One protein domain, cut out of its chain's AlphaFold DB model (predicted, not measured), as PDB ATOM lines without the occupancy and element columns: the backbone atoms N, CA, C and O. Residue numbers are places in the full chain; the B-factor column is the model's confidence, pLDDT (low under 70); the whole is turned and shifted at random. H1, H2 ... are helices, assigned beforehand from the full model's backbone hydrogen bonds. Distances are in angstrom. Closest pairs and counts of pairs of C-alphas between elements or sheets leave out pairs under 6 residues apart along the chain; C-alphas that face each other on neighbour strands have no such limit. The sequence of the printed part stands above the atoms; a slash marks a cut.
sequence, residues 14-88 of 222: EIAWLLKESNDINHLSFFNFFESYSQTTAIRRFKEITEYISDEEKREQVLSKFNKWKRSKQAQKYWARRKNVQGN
ATOM      1  N   GLU A  14     284.694 213.160 123.086       83.44
ATOM      2  CA  GLU A  14     284.858 211.787 123.530       83.44
ATOM      3  C   GLU A  14     285.557 210.885 122.496       83.44
ATOM      4  O   GLU A  14     286.275 209.965 122.880       83.44
ATOM      5  N   ILE A  15     285.399 211.149 121.194       83.12
ATOM      6  CA  ILE A  15     286.118 210.426 120.133       83.12
ATOM      7  C   ILE A  15     287.582 210.866 120.089       83.12
ATOM      8  O   ILE A  15     288.467 210.030 119.929       83.12
ATOM      9  N   ALA A  16     287.858 212.158 120.284       83.69
ATOM     10  CA  ALA A  16     289.236 212.638 120.394       83.69
ATOM     11  C   ALA A  16     289.947 212.013 121.607       83.69
ATOM     12  O   ALA A  16     291.103 211.607 121.504       83.69
ATOM     13  N   TRP A  17     289.234 211.862 122.731       88.31
ATOM     14  CA  TRP A  17     289.729 211.121 123.893       88.31
ATOM     15  C   TRP A  17     290.024 209.651 123.557       88.31
ATOM     16  O   TRP A  17     291.105 209.158 123.864       88.31
ATOM     17  N   LEU A  18     289.107 208.971 122.859       85.81
ATOM     18  CA  LEU A  18     289.272 207.570 122.458       85.81
ATOM     19  C   LEU A  18     290.513 207.348 121.577       85.81
ATOM     20  O   LEU A  18     291.230 206.369 121.758       85.81
ATOM     21  N   LEU A  19     290.774 208.262 120.636       80.62
ATOM     22  CA  LEU A  19     291.943 208.197 119.752       80.62
ATOM     23  C   LEU A  19     293.259 208.370 120.523       80.62
ATOM     24  O   LEU A  19     294.257 207.733 120.186       80.62
ATOM     25  N   LYS A  20     293.251 209.197 121.575       81.38
ATOM     26  CA  LYS A  20     294.409 209.421 122.446       81.38
ATOM     27  C   LYS A  20     294.702 208.217 123.349       81.38
ATOM     28  O   LYS A  20     295.862 207.866 123.522       81.38
ATOM     29  N   GLU A  21     293.665 207.565 123.870       77.94
ATOM     30  CA  GLU A  21     293.773 206.463 124.841       77.94
ATOM     31  C   GLU A  21     293.708 205.062 124.195       77.94
ATOM     32  O   GLU A  21     293.421 204.071 124.865       77.94
ATOM     33  N   SER A  22     293.952 204.976 122.881       67.44
ATOM     34  CA  SER A  22     293.646 203.828 122.004       67.44
ATOM     35  C   SER A  22     294.147 202.450 122.467       67.44
ATOM     36  O   SER A  22     293.613 201.430 122.025       67.44
ATOM     37  N   ASN A  23     295.118 202.399 123.380       69.56
ATOM     38  CA  ASN A  23     295.692 201.158 123.896       69.56
ATOM     39  C   ASN A  23     295.043 200.635 125.192       69.56
ATOM     40  O   ASN A  23     295.078 199.425 125.406       69.56
ATOM     41  N   ASP A  24     294.440 201.485 126.036       76.50
ATOM     42  CA  ASP A  24     293.862 201.060 127.327       76.50
ATOM     43  C   ASP A  24     292.531 201.765 127.628       76.50
ATOM     44  O   ASP A  24     292.370 202.573 128.548       76.50
ATOM     45  N   ILE A  25     291.534 201.460 126.796       83.56
ATOM     46  CA  ILE A  25     290.196 202.035 126.915       83.56
ATOM     47  C   ILE A  25     289.514 201.474 128.166       83.56
ATOM     48  O   ILE A  25     289.018 200.344 128.195       83.56
ATOM     49  N   ASN A  26     289.431 202.303 129.206       87.62
ATOM     50  CA  ASN A  26     288.798 201.967 130.473       87.62
ATOM     51  C   ASN A  26     287.600 202.891 130.753       87.62
ATOM     52  O   ASN A  26     287.648 204.107 130.594       87.62
ATOM     53  N   HIS A  27     286.494 202.308 131.217       88.81
ATOM     54  CA  HIS A  27     285.302 203.066 131.594       88.81
ATOM     55  C   HIS A  27     285.574 204.029 132.759       88.81
ATOM     56  O   HIS A  27     285.013 205.118 132.784       88.81
ATOM     57  N   LEU A  28     286.455 203.670 133.702       90.31
ATOM     58  CA  LEU A  28     286.810 204.548 134.821       90.31
ATOM     59  C   LEU A  28     287.630 205.762 134.374       90.31
ATOM     60  O   LEU A  28     287.351 206.867 134.833       90.31
ATOM     61  N   SER A  29     288.598 205.580 133.467       89.81
ATOM     62  CA  SER A  29     289.381 206.701 132.931       89.81
ATOM     63  C   SER A  29     288.489 207.644 132.128       89.81
ATOM     64  O   SER A  29     288.542 208.853 132.341       89.81
ATOM     65  N   PHE A  30     287.574 207.098 131.320       91.38
ATOM     66  CA  PHE A  30     286.561 207.887 130.621       91.38
ATOM     67  C   PHE A  30     285.678 208.691 131.590       91.38
ATOM     68  O   PHE A  30     285.479 209.893 131.413       91.38
ATOM     69  N   PHE A  31     285.148 208.056 132.640       92.50
ATOM     70  CA  PHE A  31     284.255 208.732 133.585       92.50
ATOM     71  C   PHE A  31     284.945 209.823 134.398       92.50
ATOM     72  O   PHE A  31     284.285 210.817 134.704       92.50
ATOM     73  N   ASN A  32     286.220 209.645 134.740       89.75
ATOM     74  CA  ASN A  32     287.002 210.659 135.445       89.75
ATOM     75  C   ASN A  32     287.418 211.799 134.505       89.75
ATOM     76  O   ASN A  32     287.389 212.957 134.894       89.75
ATOM     77  N   PHE A  33     287.731 211.506 133.240       90.19
ATOM     78  CA  PHE A  33     288.035 212.558 132.268       90.19
ATOM     79  C   PHE A  33     286.819 213.463 132.013       90.19
ATOM     80  O   PHE A  33     286.934 214.684 131.968       90.19
ATOM     81  N   PHE A  34     285.627 212.871 131.908       90.44
ATOM     82  CA  PHE A  34     284.368 213.600 131.753       90.44
ATOM     83  C   PHE A  34     283.641 213.765 133.090       90.44
ATOM     84  O   PHE A  34     282.482 213.365 133.235       90.44
ATOM     85  N   GLU A  35     284.321 214.345 134.080       88.75
ATOM     86  CA  GLU A  35     283.819 214.542 135.450       88.75
ATOM     87  C   GLU A  35     282.506 215.342 135.524       88.75
ATOM     88  O   GLU A  35     281.633 215.037 136.342       88.75
ATOM     89  N   SER A  36     282.299 216.277 134.596       86.81
ATOM     90  CA  SER A  36     281.080 217.089 134.505       86.81
ATOM     91  C   SER A  36     279.830 216.301 134.094       86.81
ATOM     92  O   SER A  36     278.709 216.762 134.313       86.81
ATOM     93  N   TYR A  37     279.978 215.108 133.509       90.50
ATOM     94  CA  TYR A  37     278.833 214.334 133.038       90.50
ATOM     95  C   TYR A  37     278.027 213.740 134.191       90.50
ATOM     96  O   TYR A  37     278.560 213.125 135.115       90.50
ATOM     97  N   SER A  38     276.700 213.839 134.081       89.00
ATOM     98  CA  SER A  38     275.800 213.056 134.922       89.00
ATOM     99  C   SER A  38     275.971 211.562 134.636       89.00
ATOM    100  O   SER A  38     276.339 211.167 133.528       89.00
ATOM    101  N   GLN A  39     275.650 210.710 135.613       90.81
ATOM    102  CA  GLN A  39     275.753 209.253 135.476       90.81
ATOM    103  C   GLN A  39     275.088 208.723 134.196       90.81
ATOM    104  O   GLN A  39     275.667 207.916 133.469       90.81
ATOM    105  N   THR A  40     273.871 209.181 133.900       90.69
ATOM    106  CA  THR A  40     273.121 208.781 132.701       90.69
ATOM    107  C   THR A  40     273.818 209.221 131.419       90.69
ATOM    108  O   THR A  40     273.940 208.425 130.487       90.69
ATOM    109  N   THR A  41     274.326 210.454 131.384       90.50
ATOM    110  CA  THR A  41     275.053 210.994 130.228       90.50
ATOM    111  C   THR A  41     276.362 210.249 130.005       90.50
ATOM    112  O   THR A  41     276.610 209.798 128.890       90.50
ATOM    113  N   ALA A  42     277.151 210.045 131.060       90.81
ATOM    114  CA  ALA A  42     278.425 209.342 131.008       90.81
ATOM    115  C   ALA A  42     278.260 207.907 130.492       90.81
ATOM    116  O   ALA A  42     278.960 207.496 129.571       90.81
ATOM    117  N   ILE A  43     277.280 207.162 131.014       91.81
ATOM    118  CA  ILE A  43     277.003 205.788 130.572       91.81
ATOM    119  C   ILE A  43     276.557 205.748 129.107       91.81
ATOM    120  O   ILE A  43     276.997 204.871 128.363       91.81
ATOM    121  N   ARG A  44     275.677 206.665 128.685       91.88
ATOM    122  CA  ARG A  44     275.220 206.734 127.290       91.88
ATOM    123  C   ARG A  44     276.390 207.033 126.354       91.88
ATOM    124  O   ARG A  44     276.587 206.301 125.392       91.88
ATOM    125  N   ARG A  45     277.180 208.066 126.662       90.06
ATOM    126  CA  ARG A  45     278.323 208.487 125.842       90.06
ATOM    127  C   ARG A  45     279.402 207.421 125.762       90.06
ATOM    128  O   ARG A  45     279.898 207.169 124.675       90.06
ATOM    129  N   PHE A  46     279.698 206.748 126.873       90.56
ATOM    130  CA  PHE A  46     280.656 205.646 126.888       90.56
ATOM    131  C   PHE A  46     280.256 204.529 125.914       90.56
ATOM    132  O   PHE A  46     281.073 204.070 125.126       90.56
ATOM    133  N   LYS A  47     278.975 204.136 125.902       89.81
ATOM    134  CA  LYS A  47     278.478 203.153 124.928       89.81
ATOM    135  C   LYS A  47     278.600 203.651 123.488       89.81
ATOM    136  O   LYS A  47     279.078 202.911 122.638       89.81
ATOM    137  N   GLU A  48     278.217 204.901 123.235       89.38
ATOM    138  CA  GLU A  48     278.313 205.500 121.900       89.38
ATOM    139  C   GLU A  48     279.760 205.515 121.388       89.38
ATOM    140  O   GLU A  48     279.977 205.204 120.225       89.38
ATOM    141  N   ILE A  49     280.754 205.822 122.232       88.38
ATOM    142  CA  ILE A  49     282.159 205.812 121.795       88.38
ATOM    143  C   ILE A  49     282.720 204.408 121.598       88.38
ATOM    144  O   ILE A  49     283.553 204.221 120.717       88.38
ATOM    145  N   THR A  50     282.257 203.412 122.359       87.19
ATOM    146  CA  THR A  50     282.725 202.033 122.162       87.19
ATOM    147  C   THR A  50     282.355 201.482 120.785       87.19
ATOM    148  O   THR A  50     283.065 200.624 120.276       87.19
ATOM    149  N   GLU A  51     281.318 202.019 120.129       87.44
ATOM    150  CA  GLU A  51     280.977 201.675 118.738       87.44
ATOM    151  C   GLU A  51     282.034 202.136 117.719       87.44
ATOM    152  O   GLU A  51     282.079 201.601 116.614       87.44
ATOM    153  N   TYR A  52     282.886 203.109 118.068       84.81
ATOM    154  CA  TYR A  52     283.945 203.626 117.191       84.81
ATOM    155  C   TYR A  52     285.267 202.856 117.318       84.81
ATOM    156  O   TYR A  52     286.212 203.148 116.589       84.81
ATOM    157  N   ILE A  53     285.350 201.874 118.222       86.25
ATOM    158  CA  ILE A  53     286.502 200.975 118.322       86.25
ATOM    159  C   ILE A  53     286.458 200.020 117.123       86.25
ATOM    160  O   ILE A  53     285.495 199.269 116.969       86.25
ATOM    161  N   SER A  54     287.487 200.065 116.272       85.00
ATOM    162  CA  SER A  54     287.565 199.244 115.053       85.00
ATOM    163  C   SER A  54     287.772 197.752 115.331       85.00
ATOM    164  O   SER A  54     287.362 196.922 114.529       85.00
ATOM    165  N   ASP A  55     288.413 197.422 116.450       86.75
ATOM    166  CA  ASP A  55     288.695 196.053 116.882       86.75
ATOM    167  C   ASP A  55     287.505 195.485 117.677       86.75
ATOM    168  O   ASP A  55     287.185 195.957 118.774       86.75
ATOM    169  N   GLU A  56     286.840 194.483 117.099       87.69
ATOM    170  CA  GLU A  56     285.641 193.856 117.662       87.69
ATOM    171  C   GLU A  56     285.921 193.161 119.000       87.69
ATOM    172  O   GLU A  56     285.172 193.340 119.962       87.69
ATOM    173  N   GLU A  57     287.031 192.428 119.105       87.19
ATOM    174  CA  GLU A  57     287.374 191.671 120.313       87.19
ATOM    175  C   GLU A  57     287.656 192.617 121.482       87.19
ATOM    176  O   GLU A  57     287.179 192.420 122.608       87.19
ATOM    177  N   LYS A  58     288.382 193.710 121.214       86.31
ATOM    178  CA  LYS A  58     288.612 194.760 122.216       86.31
ATOM    179  C   LYS A  58     287.311 195.438 122.618       86.31
ATOM    180  O   LYS A  58     287.092 195.672 123.810       86.31
ATOM    181  N   ARG A  59     286.433 195.732 121.658       89.62
ATOM    182  CA  ARG A  59     285.127 196.346 121.923       89.62
ATOM    183  C   ARG A  59     284.281 195.481 122.854       89.62
ATOM    184  O   ARG A  59     283.766 195.984 123.858       89.62
ATOM    185  N   GLU A  60     284.178 194.187 122.570       89.81
ATOM    186  CA  GLU A  60     283.452 193.241 123.419       89.81
ATOM    187  C   GLU A  60     284.084 193.115 124.806       89.81
ATOM    188  O   GLU A  60     283.372 193.135 125.817       89.81
ATOM    189  N   GLN A  61     285.417 193.064 124.890       90.75
ATOM    190  CA  GLN A  61     286.116 192.983 126.169       90.75
ATOM    191  C   GLN A  61     285.843 194.218 127.045       90.75
ATOM    192  O   GLN A  61     285.549 194.086 128.240       90.75
ATOM    193  N   VAL A  62     285.896 195.417 126.459       90.31
ATOM    194  CA  VAL A  62     285.610 196.686 127.145       90.31
ATOM    195  C   VAL A  62     284.156 196.732 127.618       90.31
ATOM    196  O   VAL A  62     283.893 197.049 128.785       90.31
ATOM    197  N   LEU A  63     283.203 196.352 126.762       90.81
ATOM    198  CA  LEU A  63     281.780 196.303 127.109       90.81
ATOM    199  C   LEU A  63     281.479 195.258 128.190       90.81
ATOM    200  O   LEU A  63     280.696 195.528 129.105       90.81
ATOM    201  N   SER A  64     282.113 194.088 128.132       91.50
ATOM    202  CA  SER A  64     281.975 193.025 129.131       91.50
ATOM    203  C   SER A  64     282.487 193.476 130.503       91.50
ATOM    204  O   SER A  64     281.755 193.404 131.499       91.50
ATOM    205  N   LYS A  65     283.696 194.060 130.552       91.81
ATOM    206  CA  LYS A  65     284.269 194.664 131.769       91.81
ATOM    207  C   LYS A  65     283.345 195.744 132.338       91.81
ATOM    208  O   LYS A  65     283.040 195.726 133.533       91.81
ATOM    209  N   PHE A  66     282.843 196.639 131.486       93.62
ATOM    210  CA  PHE A  66     281.913 197.692 131.888       93.62
ATOM    211  C   PHE A  66     280.593 197.136 132.443       93.62
ATOM    212  O   PHE A  66     280.138 197.567 133.502       93.62
ATOM    213  N   ASN A  67     279.977 196.156 131.777       92.56
ATOM    214  CA  ASN A  67     278.717 195.558 132.224       92.56
ATOM    215  C   ASN A  67     278.873 194.825 133.564       92.56
ATOM    216  O   ASN A  67     277.993 194.926 134.426       92.56
ATOM    217  N   LYS A  68     280.007 194.138 133.769       94.25
ATOM    218  CA  LYS A  68     280.350 193.500 135.047       94.25
ATOM    219  C   LYS A  68     280.510 194.538 136.156       94.25
ATOM    220  O   LYS A  68     279.914 194.390 137.224       94.25
ATOM    221  N   TRP A  69     281.245 195.620 135.894       94.38
ATOM    222  CA  TRP A  69     281.410 196.716 136.849       94.38
ATOM    223  C   TRP A  69     280.079 197.397 137.175       94.38
ATOM    224  O   TRP A  69     279.763 197.576 138.349       94.38
ATOM    225  N   LYS A  70     279.251 197.696 136.168       91.69
ATOM    226  CA  LYS A  70     277.967 198.397 136.323       91.69
ATOM    227  C   LYS A  70     277.017 197.707 137.311       91.69
ATOM    228  O   LYS A  70     276.262 198.389 137.996       91.69
ATOM    229  N   ARG A  71     277.042 196.372 137.381       91.25
ATOM    230  CA  ARG A  71     276.215 195.570 138.305       91.25
ATOM    231  C   ARG A  71     276.831 195.410 139.699       91.25
ATOM    232  O   ARG A  71     276.183 194.890 140.600       91.25
ATOM    233  N   SER A  72     278.080 195.826 139.887       93.19
ATOM    234  CA  SER A  72     278.799 195.656 141.147       93.19
ATOM    235  C   SER A  72     278.406 196.706 142.194       93.19
ATOM    236  O   SER A  72     278.042 197.841 141.879       93.19
ATOM    237  N   LYS A  73     278.601 196.361 143.474       92.94
ATOM    238  CA  LYS A  73     278.510 197.322 144.588       92.94
ATOM    239  C   LYS A  73     279.543 198.454 144.466       92.94
ATOM    240  O   LYS A  73     279.334 199.536 145.009       92.94
ATOM    241  N   GLN A  74     280.649 198.227 143.749       90.88
ATOM    242  CA  GLN A  74     281.677 199.246 143.519       90.88
ATOM    243  C   GLN A  74     281.151 200.383 142.636       90.88
ATOM    244  O   GLN A  74     281.391 201.544 142.954       90.88
ATOM    245  N   ALA A  75     280.375 200.073 141.592       91.81
ATOM    246  CA  ALA A  75     279.762 201.099 140.750       91.81
ATOM    247  C   ALA A  75     278.778 201.970 141.539       91.81
ATOM    248  O   ALA A  75     278.801 203.192 141.412       91.81
ATOM    249  N   GLN A  76     277.956 201.364 142.402       91.88
ATOM    250  CA  GLN A  76     277.036 202.112 143.266       91.88
ATOM    251  C   GLN A  76     277.789 203.091 144.180       91.88
ATOM    252  O   GLN A  76     277.446 204.271 144.230       91.88
ATOM    253  N   LYS A  77     278.861 202.627 144.841       93.12
ATOM    254  CA  LYS A  77     279.716 203.480 145.685       93.12
ATOM    255  C   LYS A  77     280.395 204.598 144.889       93.12
ATOM    256  O   LYS A  77     280.445 205.728 145.366       93.12
ATOM    257  N   TYR A  78     280.887 204.302 143.684       93.88
ATOM    258  CA  TYR A  78     281.512 205.292 142.803       93.88
ATOM    259  C   TYR A  78     280.546 206.435 142.465       93.88
ATOM    260  O   TYR A  78     280.872 207.603 142.676       93.88
ATOM    261  N   TRP A  79     279.332 206.110 142.009       93.06
ATOM    262  CA  TRP A  79     278.342 207.124 141.638       93.06
ATOM    263  C   TRP A  79     277.821 207.912 142.844       93.06
ATOM    264  O   TRP A  79     277.637 209.122 142.733       93.06
ATOM    265  N   ALA A  80     277.656 207.264 144.002       91.38
ATOM    266  CA  ALA A  80     277.301 207.949 145.245       91.38
ATOM    267  C   ALA A  80     278.377 208.966 145.661       91.38
ATOM    268  O   ALA A  80     278.060 210.127 145.912       91.38
ATOM    269  N   ARG A  81     279.659 208.569 145.649       90.12
ATOM    270  CA  ARG A  81     280.782 209.475 145.949       90.12
ATOM    271  C   ARG A  81     280.804 210.665 144.996       90.12
ATOM    272  O   ARG A  81     280.936 211.800 145.440       90.12
ATOM    273  N   ARG A  82     280.659 210.409 143.697       88.19
ATOM    274  CA  ARG A  82     280.685 211.453 142.671       88.19
ATOM    275  C   ARG A  82     279.548 212.463 142.843       88.19
ATOM    276  O   ARG A  82     279.786 213.660 142.742       88.19
ATOM    277  N   LYS A  83     278.343 211.991 143.180       88.06
ATOM    278  CA  LYS A  83     277.198 212.861 143.478       88.06
ATOM    279  C   LYS A  83     277.458 213.757 144.696       88.06
ATOM    280  O   LYS A  83     277.118 214.933 144.652       88.06
ATOM    281  N   ASN A  84     278.102 213.229 145.739       84.12
ATOM    282  CA  ASN A  84     278.431 213.998 146.944       84.12
ATOM    283  C   ASN A  84     279.490 215.078 146.677       84.12
ATOM    284  O   ASN A  84     279.342 216.200 147.144       84.12
ATOM    285  N   VAL A  85     280.528 214.778 145.887       81.50
ATOM    286  CA  VAL A  85     281.545 215.779 145.503       81.50
ATOM    287  C   VAL A  85     280.910 216.925 144.709       81.50
ATOM    288  O   VAL A  85     281.185 218.091 144.975       81.50
ATOM    289  N   GLN A  86     280.011 216.598 143.780       71.50
ATOM    290  CA  GLN A  86     279.320 217.596 142.964       71.50
ATOM    291  C   GLN A  86     278.292 218.414 143.769       71.50
ATOM    292  O   GLN A  86     278.093 219.590 143.485       71.50
ATOM    293  N   GLY A  87     277.671 217.818 144.794       65.38
ATOM    294  CA  GLY A  87     276.780 218.514 145.729       65.38
ATOM    295  C   GLY A  87     277.519 219.475 146.665       65.38
ATOM    296  O   GLY A  87     277.112 220.625 146.797       65.38
ATOM    297  N   ASN A  88     278.644 219.047 147.245       61.62
ATOM    298  CA  ASN A  88     279.429 219.877 148.166       61.62
ATOM    299  C   ASN A  88     280.114 221.055 147.458       61.62
ATOM    300  O   ASN A  88     280.216 222.136 148.030       61.62
TER     301      ASN A  88
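AT A GLANCE: This is residues 14 to 88 of the 222 residues of an uncharacterized protein of Rhizopus delemar (strain RA 99-880 / ATCC MYA-4621 / FGSC 9543 / NRRL 43880) (UniProt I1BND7). H4 and H5, the two longest helices, meet near their ends as an open L, and H3 folds back beside H4 inside the angle of that L as a helical hairpin. The short helices H1 and H2 also sit within the angle, with H1 packed on H3 and H2 nearest to the mean of the C-alphas. The 75 printed residues hold five named helices, H1 to H5 in order along the chain, and no named strand, and the class is all helix. The whole is compact by its radius of gyration of the C-alphas, 12.6 A, yet elongated in outline, spanning 39 by 25 by 18 A.

IN THESE COORDINATES: Find C-alpha 14 at (284.858, 211.787, 123.530); from there H1 runs through residues 14 to 20, 9.9 A from first to last C-alpha. Next look at residues 27 to 33 for H2, also 9.9 A long. H3 takes residues 39 to 50 and covers 16.7 A. At C-alpha 56, (285.641, 193.856, 117.662), begins H4, residues 56 to 70, 20.7 A long. H5, residues 73 to 88, runs 22.9 A and ends with C-alpha 88 at (279.429, 219.877, 148.166).

HOW THE PARTS SIT: Start at H3, the hub, which touches three helices. With residues 45 to 49 alone it touches H1, at a steep tilt of 51 degrees, the same way; the closest C-alphas, of Ile 15 and Ile 49, are 6.3 A apart. H2 and H3 only just touch, with 3 pairs of C-alphas within 8 A, the closest those of Phe 31 and Ala 42 at 6.4 A; the tilt is steep at 67 degrees, opposite ways. H3 and H4 form a hairpin at a shallow tilt of 15 degrees, opposite ways, touching through residues 47 to 50 and 59 to 63 alone; the closest C-alphas, of Thr 50 and Arg 59, are 6.2 A apart. H4 and H5 are close but not clearly touching, with C-alphas of Trp 69 and Ala 75 closest at 6.1 A, and at 73 degrees only just about perpendicular. H3 and H5 are likewise close but not clearly touching, the closest C-alphas, of Gln 39 and Trp 79, being 7.0 A apart. H1 is apart from H4 and H5, and H2 is apart from H5. Look along the backbones of H1, H2, H3, H4 and H5 and you find every O i to N i+4 pair within hydrogen-bond range.

THE WHOLE: The C-alphas of Glu 56 and Asn 88, the two farthest apart, are 40.6 A apart. The printed part has no cut. The links H2 to H3, H3 to H4 and H4 to H5 are tight, H1 to H2 is short, and no link is long. The mean pLDDT of the printed part is 87.4; residues 22 to 23 and 87 to 88 are under 70.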